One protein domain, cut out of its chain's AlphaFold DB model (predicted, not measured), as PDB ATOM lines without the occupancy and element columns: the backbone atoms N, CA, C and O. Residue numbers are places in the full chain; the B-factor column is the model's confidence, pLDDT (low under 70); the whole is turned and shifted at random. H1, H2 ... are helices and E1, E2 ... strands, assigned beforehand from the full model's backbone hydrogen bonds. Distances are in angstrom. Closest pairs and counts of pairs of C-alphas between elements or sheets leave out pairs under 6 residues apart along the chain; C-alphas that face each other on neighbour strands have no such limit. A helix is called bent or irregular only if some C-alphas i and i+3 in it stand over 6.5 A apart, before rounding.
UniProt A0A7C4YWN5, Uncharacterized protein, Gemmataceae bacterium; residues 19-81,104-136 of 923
ATOM      1  N   VAL A  19      64.700 194.844 123.239       76.00
ATOM      2  CA  VAL A  19      64.891 194.352 124.609       76.00
ATOM      3  C   VAL A  19      66.140 195.016 125.179       76.00
ATOM      4  O   VAL A  19      67.220 194.868 124.608       76.00
ATOM      5  N   GLN A  20      66.006 195.759 126.278       76.69
ATOM      6  CA  GLN A  20      67.114 196.494 126.889       76.69
ATOM      7  C   GLN A  20      67.269 196.112 128.370       76.69
ATOM      8  O   GLN A  20      66.335 196.312 129.151       76.69
ATOM      9  N   PRO A  21      68.416 195.540 128.781       73.19
ATOM     10  CA  PRO A  21      68.664 195.214 130.180       73.19
ATOM     11  C   PRO A  21      68.897 196.491 130.991       73.19
ATOM     12  O   PRO A  21      69.544 197.427 130.512       73.19
ATOM     13  N   VAL A  22      68.391 196.528 132.225       80.19
ATOM     14  CA  VAL A  22      68.668 197.615 133.170       80.19
ATOM     15  C   VAL A  22      69.949 197.265 133.939       80.19
ATOM     16  O   VAL A  22      69.971 196.274 134.666       80.19
ATOM     17  N   PRO A  23      71.049 198.027 133.792       57.06
ATOM     18  CA  PRO A  23      72.311 197.689 134.443       57.06
ATOM     19  C   PRO A  23      72.185 197.726 135.972       57.06
ATOM     20  O   PRO A  23      71.761 198.733 136.538       57.06
ATOM     21  N   GLY A  24      72.590 196.646 136.644       61.88
ATOM     22  CA  GLY A  24      72.583 196.545 138.109       61.88
ATOM     23  C   GLY A  24      71.277 196.034 138.726       61.88
ATOM     24  O   GLY A  24      71.191 195.950 139.950       61.88
ATOM     25  N   THR A  25      70.284 195.664 137.914       66.38
ATOM     26  CA  THR A  25      69.079 194.952 138.357       66.38
ATOM     27  C   THR A  25      68.819 193.741 137.460       66.38
ATOM     28  O   THR A  25      69.161 193.750 136.281       66.38
ATOM     29  N   ASP A  26      68.159 192.707 137.986       67.75
ATOM     30  CA  ASP A  26      67.696 191.553 137.191       67.75
ATOM     31  C   ASP A  26      66.435 191.892 136.368       67.75
ATOM     32  O   ASP A  26      65.538 191.068 136.186       67.75
ATOM     33  N   GLN A  27      66.313 193.142 135.912       75.38
ATOM     34  CA  GLN A  27      65.149 193.640 135.188       75.38
ATOM     35  C   GLN A  27      65.510 193.957 133.741       75.38
ATOM     36  O   GLN A  27      66.546 194.545 133.430       75.38
ATOM     37  N   VAL A  28      64.609 193.583 132.839       77.62
ATOM     38  CA  VAL A  28      64.746 193.795 131.401       77.62
ATOM     39  C   VAL A  28      63.517 194.551 130.917       77.62
ATOM     40  O   VAL A  28      62.389 194.157 131.204       77.62
ATOM     41  N   ILE A  29      63.730 195.649 130.194       79.75
ATOM     42  CA  ILE A  29      62.662 196.458 129.605       79.75
ATOM     43  C   ILE A  29      62.428 195.963 128.179       79.75
ATOM     44  O   ILE A  29      63.361 195.886 127.378       79.75
ATOM     45  N   ILE A  30      61.177 195.635 127.860       82.62
ATOM     46  CA  ILE A  30      60.763 195.132 126.548       82.62
ATOM     47  C   ILE A  30      59.842 196.175 125.918       82.62
ATOM     48  O   ILE A  30      58.837 196.558 126.516       82.62
ATOM     49  N   VAL A  31      60.184 196.643 124.718       78.69
ATOM     50  CA  VAL A  31      59.420 197.662 123.989       78.69
ATOM     51  C   VAL A  31      59.020 197.109 122.623       78.69
ATOM     52  O   VAL A  31      59.873 196.857 121.771       78.69
ATOM     53  N   GLY A  32      57.716 196.923 122.413       79.25
ATOM     54  CA  GLY A  32      57.142 196.377 121.183       79.25
ATOM     55  C   GLY A  32      55.611 196.391 121.193       79.25
ATOM     56  O   GLY A  32      54.996 196.923 122.117       79.25
ATOM     57  N   ASP A  33      54.999 195.810 120.159       82.25
ATOM     58  CA  ASP A  33      53.547 195.597 120.104       82.25
ATOM     59  C   ASP A  33      53.117 194.644 121.238       82.25
ATOM     60  O   ASP A  33      53.795 193.639 121.462       82.25
ATOM     61  N   PRO A  34      52.023 194.920 121.971       77.00
ATOM     62  CA  PRO A  34      51.619 194.124 123.131       77.00
ATOM     63  C   PRO A  34      51.421 192.629 122.830       77.00
ATOM     64  O   PRO A  34      51.603 191.813 123.733       77.00
ATOM     65  N   ALA A  35      51.102 192.249 121.587       74.62
ATOM     66  CA  ALA A  35      51.024 190.841 121.199       74.62
ATOM     67  C   ALA A  35      52.412 190.171 121.110       74.62
ATOM     68  O   ALA A  35      52.577 189.048 121.580       74.62
ATOM     69  N   ASP A  36      53.418 190.865 120.567       75.81
ATOM     70  CA  ASP A  36      54.793 190.353 120.439       75.81
ATOM     71  C   ASP A  36      55.554 190.422 121.782       75.81
ATOM     72  O   ASP A  36      56.384 189.563 122.083       75.81
ATOM     73  N   VAL A  37      55.249 191.415 122.629       79.75
ATOM     74  CA  VAL A  37      55.800 191.521 123.994       79.75
ATOM     75  C   VAL A  37      55.366 190.326 124.845       79.75
ATOM     76  O   VAL A  37      56.194 189.766 125.560       79.75
ATOM     77  N   ALA A  38      54.110 189.885 124.720       77.38
ATOM     78  CA  ALA A  38      53.611 188.699 125.413       77.38
ATOM     79  C   ALA A  38      54.309 187.404 124.948       77.38
ATOM     80  O   ALA A  38      54.559 186.513 125.761       77.38
ATOM     81  N   GLU A  39      54.672 187.295 123.664       78.56
ATOM     82  CA  GLU A  39      55.446 186.154 123.151       78.56
ATOM     83  C   GLU A  39      56.895 186.165 123.678       78.56
ATOM     84  O   GLU A  39      57.404 185.131 124.116       78.56
ATOM     85  N   ILE A  40      57.554 187.331 123.725       77.38
ATOM     86  CA  ILE A  40      58.905 187.451 124.303       77.38
ATOM     87  C   ILE A  40      58.904 187.208 125.811       77.38
ATOM     88  O   ILE A  40      59.833 186.585 126.323       77.38
ATOM     89  N   GLU A  41      57.866 187.631 126.529       79.50
ATOM     90  CA  GLU A  41      57.717 187.327 127.951       79.50
ATOM     91  C   GLU A  41      57.684 185.809 128.195       79.50
ATOM     92  O   GLU A  41      58.377 185.308 129.084       79.50
ATOM     93  N   GLN A  42      56.971 185.053 127.353       78.38
ATOM     94  CA  GLN A  42      56.961 183.589 127.419       78.38
ATOM     95  C   GLN A  42      58.338 182.980 127.115       78.38
ATOM     96  O   GLN A  42      58.741 182.025 127.780       78.38
ATOM     97  N   ILE A  43      59.089 183.543 126.161       77.81
ATOM     98  CA  ILE A  43      60.466 183.118 125.852       77.81
ATOM     99  C   ILE A  43      61.404 183.397 127.031       77.81
ATOM    100  O   ILE A  43      62.204 182.537 127.391       77.81
ATOM    101  N   ILE A  44      61.303 184.563 127.669       76.25
ATOM    102  CA  ILE A  44      62.133 184.911 128.828       76.25
ATOM    103  C   ILE A  44      61.794 184.002 130.007       76.25
ATOM    104  O   ILE A  44      62.702 183.439 130.604       76.25
ATOM    105  N   GLN A  45      60.514 183.760 130.304       73.75
ATOM    106  CA  GLN A  45      60.121 182.800 131.344       73.75
ATOM    107  C   GLN A  45      60.611 181.377 131.031       73.75
ATOM    108  O   GLN A  45      61.004 180.639 131.938       73.75
ATOM    109  N   TYR A  46      60.633 180.998 129.753       73.00
ATOM    110  CA  TYR A  46      61.175 179.723 129.296       73.00
ATOM    111  C   TYR A  46      62.698 179.635 129.502       73.00
ATOM    112  O   TYR A  46      63.184 178.644 130.048       73.00
ATOM    113  N   ILE A  47      63.445 180.689 129.161       72.44
ATOM    114  CA  ILE A  47      64.899 180.771 129.367       72.44
ATOM    115  C   ILE A  47      65.244 180.835 130.860       72.44
ATOM    116  O   ILE A  47      66.132 180.112 131.298       72.44
ATOM    117  N   THR A  48      64.525 181.615 131.669       67.50
ATOM    118  CA  THR A  48      64.736 181.695 133.125       67.50
ATOM    119  C   THR A  48      64.463 180.350 133.802       67.50
ATOM    120  O   THR A  48      65.207 179.945 134.694       67.50
ATOM    121  N   ARG A  49      63.459 179.593 133.336       65.00
ATOM    122  CA  ARG A  49      63.209 178.216 133.796       65.00
ATOM    123  C   ARG A  49      64.345 177.261 133.404       65.00
ATOM    124  O   ARG A  49      64.709 176.403 134.203       65.00
ATOM    125  N   LEU A  50      64.933 177.418 132.216       59.59
ATOM    126  CA  LEU A  50      66.112 176.647 131.802       59.59
ATOM    127  C   LEU A  50      67.362 177.026 132.615       59.59
ATOM    128  O   LEU A  50      68.089 176.140 133.057       59.59
ATOM    129  N   ALA A  51      67.577 178.316 132.883       54.50
ATOM    130  CA  ALA A  51      68.722 178.826 133.637       54.50
ATOM    131  C   ALA A  51      68.691 178.415 135.121       54.50
ATOM    132  O   ALA A  51      69.721 178.017 135.661       54.50
ATOM    133  N   ALA A  52      67.511 178.380 135.755       52.84
ATOM    134  CA  ALA A  52      67.342 177.871 137.123       52.84
ATOM    135  C   ALA A  52      67.732 176.384 137.278       52.84
ATOM    136  O   ALA A  52      67.936 175.894 138.385       52.84
ATOM    137  N   THR A  53      67.865 175.651 136.168       50.44
ATOM    138  CA  THR A  53      68.264 174.237 136.160       50.44
ATOM    139  C   THR A  53      69.794 174.058 136.191       50.44
ATOM    140  O   THR A  53      70.264 172.932 136.332       50.44
ATOM    141  N   ALA A  54      70.584 175.137 136.072       53.91
ATOM    142  CA  ALA A  54      72.042 175.085 135.908       53.91
ATOM    143  C   ALA A  54      72.866 175.369 137.184       53.91
ATOM    144  O   ALA A  54      74.083 175.167 137.172       53.91
ATOM    145  N   GLU A  55      72.250 175.792 138.295       60.00
ATOM    146  CA  GLU A  55      72.965 175.945 139.571       60.00
ATOM    147  C   GLU A  55      73.254 174.577 140.212       60.00
ATOM    148  O   GLU A  55      72.380 173.710 140.302       60.00
ATOM    149  N   THR A  56      74.507 174.363 140.630       64.81
ATOM    150  CA  THR A  56      74.963 173.099 141.230       64.81
ATOM    151  C   THR A  56      74.745 173.124 142.739       64.81
ATOM    152  O   THR A  56      75.325 173.948 143.440       64.81
ATOM    153  N   GLU A  57      73.949 172.187 143.244       73.81
ATOM    154  CA  GLU A  57      73.661 172.011 144.664       73.81
ATOM    155  C   GLU A  57      74.472 170.832 145.233       73.81
ATOM    156  O   GLU A  57      74.608 169.790 144.587       73.81
ATOM    157  N   ILE A  58      75.022 170.985 146.445       80.56
ATOM    158  CA  ILE A  58      75.782 169.940 147.151       80.56
ATOM    159  C   ILE A  58      75.018 169.537 148.416       80.56
ATOM    160  O   ILE A  58      74.783 170.382 149.278       80.56
ATOM    161  N   ARG A  59      74.673 168.250 148.577       84.38
ATOM    162  CA  ARG A  59      74.119 167.714 149.841       84.38
ATOM    163  C   ARG A  59      74.750 166.383 150.234       84.38
ATOM    164  O   ARG A  59      75.224 165.617 149.395       84.38
ATOM    165  N   ILE A  60      74.722 166.111 151.538       86.94
ATOM    166  CA  ILE A  60      75.154 164.848 152.142       86.94
ATOM    167  C   ILE A  60      73.909 164.062 152.566       86.94
ATOM    168  O   ILE A  60      73.050 164.600 153.259       86.94
ATOM    169  N   PHE A  61      73.837 162.790 152.179       86.31
ATOM    170  CA  PHE A  61      72.769 161.858 152.539       86.31
ATOM    171  C   PHE A  61      73.324 160.745 153.432       86.31
ATOM    172  O   PHE A  61      74.177 159.977 152.993       86.31
ATOM    173  N   SER A  62      72.858 160.647 154.675       87.62
ATOM    174  CA  SER A  62      73.154 159.519 155.568       87.62
ATOM    175  C   SER A  62      72.289 158.306 155.212       87.62
ATOM    176  O   SER A  62      71.084 158.480 155.030       87.62
ATOM    177  N   LEU A  63      72.883 157.112 155.136       84.12
ATOM    178  CA  LEU A  63      72.194 155.849 154.838       84.12
ATOM    179  C   LEU A  63      72.009 155.013 156.113       84.12
ATOM    180  O   LEU A  63      72.941 154.899 156.916       84.12
ATOM    181  N   GLU A  64      70.835 154.405 156.282       78.38
ATOM    182  CA  GLU A  64      70.487 153.607 157.468       78.38
ATOM    183  C   GLU A  64      70.681 152.095 157.254       78.38
ATOM    184  O   GLU A  64      71.170 151.405 158.151       78.38
ATOM    185  N   PHE A  65      70.362 151.575 156.064       76.19
ATOM    186  CA  PHE A  65      70.357 150.136 155.761       76.19
ATOM    187  C   PHE A  65      71.347 149.742 154.660       76.19
ATOM    188  O   PHE A  65      71.929 148.655 154.710       76.19
ATOM    189  N   ALA A  66      71.547 150.604 153.663       74.81
ATOM    190  CA  ALA A  66      72.461 150.371 152.551       74.81
ATOM    191  C   ALA A  66      73.897 150.832 152.868       74.81
ATOM    192  O   ALA A  66      74.129 151.805 153.587       74.81
ATOM    193  N   ASP A  67      74.887 150.146 152.287       80.12
ATOM    194  CA  ASP A  67      76.293 150.552 152.372       80.12
ATOM    195  C   ASP A  67      76.591 151.725 151.423       80.12
ATOM    196  O   ASP A  67      76.253 151.706 150.233       80.12
ATOM    197  N   SER A  68      77.279 152.741 151.945       75.75
ATOM    198  CA  SER A  68      77.661 153.945 151.197       75.75
ATOM    199  C   SER A  68      78.535 153.670 149.973       75.75
ATOM    200  O   SER A  68      78.363 154.325 148.947       75.75
ATOM    201  N   THR A  69      79.441 152.691 150.017       78.00
ATOM    202  CA  THR A  69      80.323 152.396 148.873       78.00
ATOM    203  C   THR A  69      79.540 151.734 147.743       78.00
ATOM    204  O   THR A  69      79.656 152.125 146.580       78.00
ATOM    205  N   SER A  70      78.685 150.781 148.101       74.56
ATOM    206  CA  SER A  70      77.799 150.080 147.172       74.56
ATOM    207  C   SER A  70      76.791 151.036 146.522       74.56
ATOM    208  O   SER A  70      76.636 151.043 145.301       74.56
ATOM    209  N   THR A  71      76.185 151.924 147.316       78.56
ATOM    210  CA  THR A  71      75.208 152.920 146.844       78.56
ATOM    211  C   THR A  71      75.832 153.912 145.860       78.56
ATOM    212  O   THR A  71      75.246 154.194 144.817       78.56
ATOM    213  N   VAL A  72      77.051 154.398 146.122       80.06
ATOM    214  CA  VAL A  72      77.762 155.299 145.195       80.06
ATOM    215  C   VAL A  72      78.085 154.631 143.867       80.06
ATOM    216  O   VAL A  72      77.972 155.272 142.824       80.06
ATOM    217  N   ASN A  73      78.462 153.355 143.877       75.38
ATOM    218  CA  ASN A  73      78.735 152.626 142.642       75.38
ATOM    219  C   ASN A  73      77.461 152.434 141.809       75.38
ATOM    220  O   ASN A  73      77.498 152.655 140.600       75.38
ATOM    221  N   ILE A  74      76.329 152.128 142.451       74.50
ATOM    222  CA  ILE A  74      75.021 152.040 141.783       74.50
ATOM    223  C   ILE A  74      74.626 153.396 141.187       74.50
ATOM    224  O   ILE A  74      74.246 153.461 140.020       74.50
ATOM    225  N   LEU A  75      74.759 154.490 141.946       77.31
ATOM    226  CA  LEU A  75      74.448 155.836 141.454       77.31
ATOM    227  C   LEU A  75      75.351 156.239 140.281       77.31
ATOM    228  O   LEU A  75      74.865 156.783 139.293       77.31
ATOM    229  N   ARG A  76      76.655 155.950 140.350       75.25
ATOM    230  CA  ARG A  76      77.586 156.226 139.244       75.25
ATOM    231  C   ARG A  76      77.230 155.457 137.985       75.25
ATOM    232  O   ARG A  76      77.344 156.029 136.909       75.25
ATOM    233  N   GLU A  77      76.818 154.200 138.117       67.44
ATOM    234  CA  GLU A  77      76.432 153.377 136.972       67.44
ATOM    235  C   GLU A  77      75.097 153.840 136.373       67.44
ATOM    236  O   GLU A  77      74.966 153.953 135.156       67.44
ATOM    237  N   LEU A  78      74.138 154.217 137.222       71.75
ATOM    238  CA  LEU A  78      72.829 154.707 136.789       71.75
ATOM    239  C   LEU A  78      72.921 156.038 136.025       71.75
ATOM    240  O   LEU A  78      72.203 156.240 135.049       71.75
ATOM    241  N   TYR A  79      73.840 156.922 136.418       70.25
ATOM    242  CA  TYR A  79      74.049 158.217 135.760       70.25
ATOM    243  C   TYR A  79      75.212 158.217 134.748       70.25
ATOM    244  O   TYR A  79      75.670 159.282 134.332       70.25
ATOM    245  N   ARG A  80      75.683 157.039 134.308       53.81
ATOM    246  CA  ARG A  80      76.869 156.887 133.442       53.81
ATOM    247  C   ARG A  80      76.642 157.142 131.944       53.81
ATOM    248  O   ARG A  80      77.591 157.082 131.166       53.81
ATOM    249  N   GLY A  81      75.419 157.425 131.500       45.09
ATOM    250  CA  GLY A  81      75.091 157.567 130.077       45.09
ATOM    251  C   GLY A  81      74.730 158.993 129.666       45.09
ATOM    252  O   GLY A  81      73.604 159.388 129.914       45.09
ATOM    253  N   VAL A 104      76.861 164.575 137.261       67.44
ATOM    254  CA  VAL A 104      76.568 164.335 138.684       67.44
ATOM    255  C   VAL A 104      77.823 163.772 139.363       67.44
ATOM    256  O   VAL A 104      78.299 162.698 138.991       67.44
ATOM    257  N   LEU A 105      78.365 164.479 140.357       74.69
ATOM    258  CA  LEU A 105      79.527 164.036 141.129       74.69
ATOM    259  C   LEU A 105      79.059 163.383 142.434       74.69
ATOM    260  O   LEU A 105      78.422 164.025 143.264       74.69
ATOM    261  N   VAL A 106      79.401 162.107 142.625       79.62
ATOM    262  CA  VAL A 106      79.026 161.328 143.816       79.62
ATOM    263  C   VAL A 106      80.271 160.769 144.503       79.62
ATOM    264  O   VAL A 106      81.107 160.119 143.860       79.62
ATOM    265  N   ILE A 107      80.389 160.994 145.812       76.25
ATOM    266  CA  ILE A 107      81.516 160.575 146.658       76.25
ATOM    267  C   ILE A 107      80.975 159.815 147.881       76.25
ATOM    268  O   ILE A 107      80.017 160.259 148.511       76.25
ATOM    269  N   SER A 108      81.576 158.672 148.229       79.56
ATOM    270  CA  SER A 108      81.209 157.908 149.430       79.56
ATOM    271  C   SER A 108      81.986 158.396 150.654       79.56
ATOM    272  O   SER A 108      83.184 158.671 150.584       79.56
ATOM    273  N   LEU A 109      81.305 158.469 151.797       81.81
ATOM    274  CA  LEU A 109      81.873 158.772 153.110       81.81
ATOM    275  C   LEU A 109      81.710 157.535 154.014       81.81
ATOM    276  O   LEU A 109      80.832 157.510 154.881       81.81
ATOM    277  N   PRO A 110      82.551 156.494 153.844       69.38
ATOM    278  CA  PRO A 110      82.346 155.180 154.464       69.38
ATOM    279  C   PRO A 110      82.378 155.207 155.994       69.38
ATOM    280  O   PRO A 110      81.678 154.439 156.640       69.38
ATOM    281  N   ARG A 111      83.136 156.134 156.598       69.88
ATOM    282  CA  ARG A 111      83.180 156.295 158.064       69.88
ATOM    283  C   ARG A 111      81.885 156.846 158.665       69.88
ATOM    284  O   ARG A 111      81.676 156.685 159.858       69.88
ATOM    285  N   GLN A 112      81.061 157.518 157.865       73.31
ATOM    286  CA  GLN A 112      79.809 158.147 158.295       73.31
ATOM    287  C   GLN A 112      78.580 157.432 157.704       73.31
ATOM    288  O   GLN A 112      77.471 157.928 157.853       73.31
ATOM    289  N   ASN A 113      78.795 156.306 157.003       78.25
ATOM    290  CA  ASN A 113      77.830 155.635 156.125       78.25
ATOM    291  C   ASN A 113      76.947 156.620 155.338       78.25
ATOM    292  O   ASN A 113      75.723 156.524 155.327       78.25
ATOM    293  N   ALA A 114      77.583 157.615 154.719       82.75
ATOM    294  CA  ALA A 114      76.899 158.698 154.025       82.75
ATOM    295  C   ALA A 114      77.427 158.871 152.598       82.75
ATOM    296  O   ALA A 114      78.533 158.441 152.260       82.75
ATOM    297  N   VAL A 115      76.634 159.519 151.752       85.88
ATOM    298  CA  VAL A 115      76.949 159.806 150.353       85.88
ATOM    299  C   VAL A 115      76.856 161.307 150.114       85.88
ATOM    300  O   VAL A 115      75.822 161.915 150.374       85.88
ATOM    301  N   LEU A 116      77.934 161.910 149.611       83.81
ATOM    302  CA  LEU A 116      77.966 163.310 149.195       83.81
ATOM    303  C   LEU A 116      77.684 163.389 147.695       83.81
ATOM    304  O   LEU A 116      78.379 162.760 146.894       83.81
ATOM    305  N   VAL A 117      76.668 164.162 147.325       85.81
ATOM    306  CA  VAL A 117      76.231 164.358 145.940       85.81
ATOM    307  C   VAL A 117      76.321 165.840 145.596       85.81
ATOM    308  O   VAL A 117      75.782 166.672 146.324       85.81
ATOM    309  N   ALA A 118      76.975 166.154 144.479       82.38
ATOM    310  CA  ALA A 118      76.963 167.465 143.844       82.38
ATOM    311  C   ALA A 118      76.329 167.341 142.449       82.38
ATOM    312  O   ALA A 118      76.856 166.639 141.579       82.38
ATOM    313  N   ALA A 119      75.174 167.974 142.250       82.12
ATOM    314  CA  ALA A 119      74.387 167.870 141.021       82.12
ATOM    315  C   ALA A 119      73.603 169.165 140.748       82.12
ATOM    316  O   ALA A 119      73.318 169.905 141.687       82.12
ATOM    317  N   PRO A 120      73.206 169.445 139.493       80.88
ATOM    318  CA  PRO A 120      72.291 170.546 139.201       80.88
ATOM    319  C   PRO A 120      70.969 170.392 139.972       80.88
ATOM    320  O   PRO A 120      70.440 169.278 140.049       80.88
ATOM    321  N   ALA A 121      70.423 171.487 140.513       70.75
ATOM    322  CA  ALA A 121      69.275 171.466 141.433       70.75
ATOM    323  C   ALA A 121      68.062 170.675 140.893       70.75
ATOM    324  O   ALA A 121      67.442 169.901 141.622       70.75
ATOM    325  N   GLY A 122      67.783 170.760 139.586       71.25
ATOM    326  CA  GLY A 122      66.686 170.019 138.945       71.25
ATOM    327  C   GLY A 122      66.827 168.488 138.970       71.25
ATOM    328  O   GLY A 122      65.828 167.784 138.853       71.25
ATOM    329  N   ARG A 123      68.043 167.955 139.146       72.94
ATOM    330  CA  ARG A 123      68.314 166.508 139.274       72.94
ATOM    331  C   ARG A 123      68.517 166.057 140.716       72.94
ATOM    332  O   ARG A 123      68.464 164.860 140.993       72.94
ATOM    333  N   MET A 124      68.731 166.992 141.637       82.12
ATOM    334  CA  MET A 124      69.025 166.669 143.029       82.12
ATOM    335  C   MET A 124      67.848 165.962 143.718       82.12
ATOM    336  O   MET A 124      68.042 164.993 144.452       82.12
ATOM    337  N   GLU A 125      66.616 166.365 143.398       79.12
ATOM    338  CA  GLU A 125      65.402 165.730 143.926       79.12
ATOM    339  C   GLU A 125      65.193 164.300 143.381       79.12
ATOM    340  O   GLU A 125      64.711 163.408 144.086       79.12
ATOM    341  N   GLU A 126      65.586 164.050 142.130       79.06
ATOM    342  CA  GLU A 126      65.535 162.723 141.506       79.06
ATOM    343  C   GLU A 126      66.568 161.773 142.131       79.06
ATOM    344  O   GLU A 126      66.255 160.619 142.452       79.06
ATOM    345  N   ILE A 127      67.782 162.272 142.384       83.50
ATOM    346  CA  ILE A 127      68.841 161.515 143.053       83.50
ATOM    347  C   ILE A 127      68.437 161.188 144.494       83.50
ATOM    348  O   ILE A 127      68.583 160.040 144.906       83.50
ATOM    349  N   GLU A 128      67.845 162.130 145.234       86.75
ATOM    350  CA  GLU A 128      67.344 161.877 146.590       86.75
ATOM    351  C   GLU A 128      66.271 160.775 146.613       86.75
ATOM    352  O   GLU A 128      66.345 159.840 147.416       86.75
ATOM    353  N   LYS A 129      65.288 160.836 145.702       84.00
ATOM    354  CA  LYS A 129      64.262 159.785 145.570       84.00
ATOM    355  C   LYS A 129      64.879 158.434 145.217       84.00
ATOM    356  O   LYS A 129      64.372 157.405 145.660       84.00
ATOM    357  N   THR A 130      65.953 158.424 144.433       85.19
ATOM    358  CA  THR A 130      66.673 157.199 144.062       85.19
ATOM    359  C   THR A 130      67.433 156.623 145.254       85.19
ATOM    360  O   THR A 130      67.322 155.429 145.517       85.19
ATOM    361  N   ILE A 131      68.120 157.464 146.032       86.50
ATOM    362  CA  ILE A 131      68.814 157.058 147.262       86.50
ATOM    363  C   ILE A 131      67.827 156.438 148.258       86.50
ATOM    364  O   ILE A 131      68.065 155.333 148.732       86.50
ATOM    365  N   LYS A 132      66.668 157.070 148.487       84.62
ATOM    366  CA  LYS A 132      65.613 156.536 149.374       84.62
ATOM    367  C   LYS A 132      65.019 155.201 148.907       84.62
ATOM    368  O   LYS A 132      64.524 154.437 149.725       84.62
ATOM    369  N   LYS A 133      65.040 154.913 147.602       81.50
ATOM    370  CA  LYS A 133      64.601 153.616 147.054       81.50
ATOM    371  C   LYS A 133      65.664 152.526 147.182       81.50
ATOM    372  O   LYS A 133      65.310 151.355 147.163       81.50
ATOM    373  N   ILE A 134      66.939 152.901 147.256       82.00
ATOM    374  CA  ILE A 134      68.052 151.964 147.447       82.00
ATOM    375  C   ILE A 134      68.221 151.644 148.941       82.00
ATOM    376  O   ILE A 134      68.501 150.500 149.287       82.00
ATOM    377  N   ASP A 135      67.993 152.623 149.820       82.94
ATOM    378  CA  ASP A 135      68.096 152.495 151.279       82.94
ATOM    379  C   ASP A 135      66.833 151.878 151.916       82.94
ATOM    380  O   ASP A 135      66.172 152.471 152.766       82.94
ATOM    381  N   LEU A 136      66.452 150.685 151.449       74.69
ATOM    382  CA  LEU A 136      65.335 149.899 151.983       74.69
ATOM    383  C   LEU A 136      65.850 148.803 152.936       74.69
ATOM    384  O   LEU A 136      66.910 148.225 152.684       74.69
TER     385      LEU A 136
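AT A GLANCE: This is residues 19 to 81 and 104 to 136 of the 923 residues of an uncharacterized protein of Gemmataceae bacterium (UniProt A0A7C4YWN5). A compact head, the three-strand sheet E3 E5 E4 with H2 and H3 over one face, stands at one end of a rod; helix H1 runs from it as a long arm to the small hairpin E1 E2, whose loop, residues 22 to 27, sticks out free. The 96 printed residues hold E1 E2 H1 E3 H2 E4 E5 H3 in chain order, of mixed class, with both sheets antiparallel. The whole is extended, with a radius of gyration of the C-alphas of 20.2 A and spans of 60 by 26 by 22 A.

HOW THE PARTS SIT: Start at E1, residues 19 to 21, a hairpin with E2, residues 28 to 31; N 20 and O 29 are 2.9 A apart, within hydrogen-bond range. In H1, residues 34 to 51, C-alpha 37 is 6.6 A from C-alpha 30 of E2, their closest pair. E3, residues 56 to 62, is antiparallel to E5, residues 114 to 120, with N 57 and O 119 at 2.8 A. E5 forms a hairpin with E4, residues 105 to 109; N 107 and O 116 are 2.9 A apart. H2, residues 68 to 78, is over E4 at a height over the sheet of 8.8 A; their closest C-alphas, 68 and 108, are 5.6 A apart. On the same face, H3, residues 121 to 134, is over E3 and E5 at 9.4 A, making two layers, helices on one face of a sheet; its closest C-alpha pair with E3, 121 and 57, is 5.5 A apart. H2 and H3 are close but not clearly touching, with C-alphas 71 and 134 closest at 7.2 A. Every O i to N i+4 pair is within hydrogen-bond range in H1 and H2, and 8 of 10 in H3.

IN THESE COORDINATES: Find C-alpha 19 at (64.891, 194.352, 124.609), where E1 begins. H1 runs 25.2 A from C-alpha 34 at (51.619, 194.124, 123.131). E3 spans 19.8 A, E5 19.5 A and H3 20.4 A, ending at C-alpha 134, (68.052, 151.964, 147.447). H3 is only just irregular: C-alphas 122 and 125 are 6.7 A apart.

THE WHOLE: The farthest C-alphas, Asp 33 and Arg 111, are 62.2 A apart. Residues 82 to 103 are not printed, with 11.0 A between C-alphas 81 and 104. Of the links printed whole, none is long. In the printed part, 19 residues have a pLDDT under 70, among them residues 48 to 56.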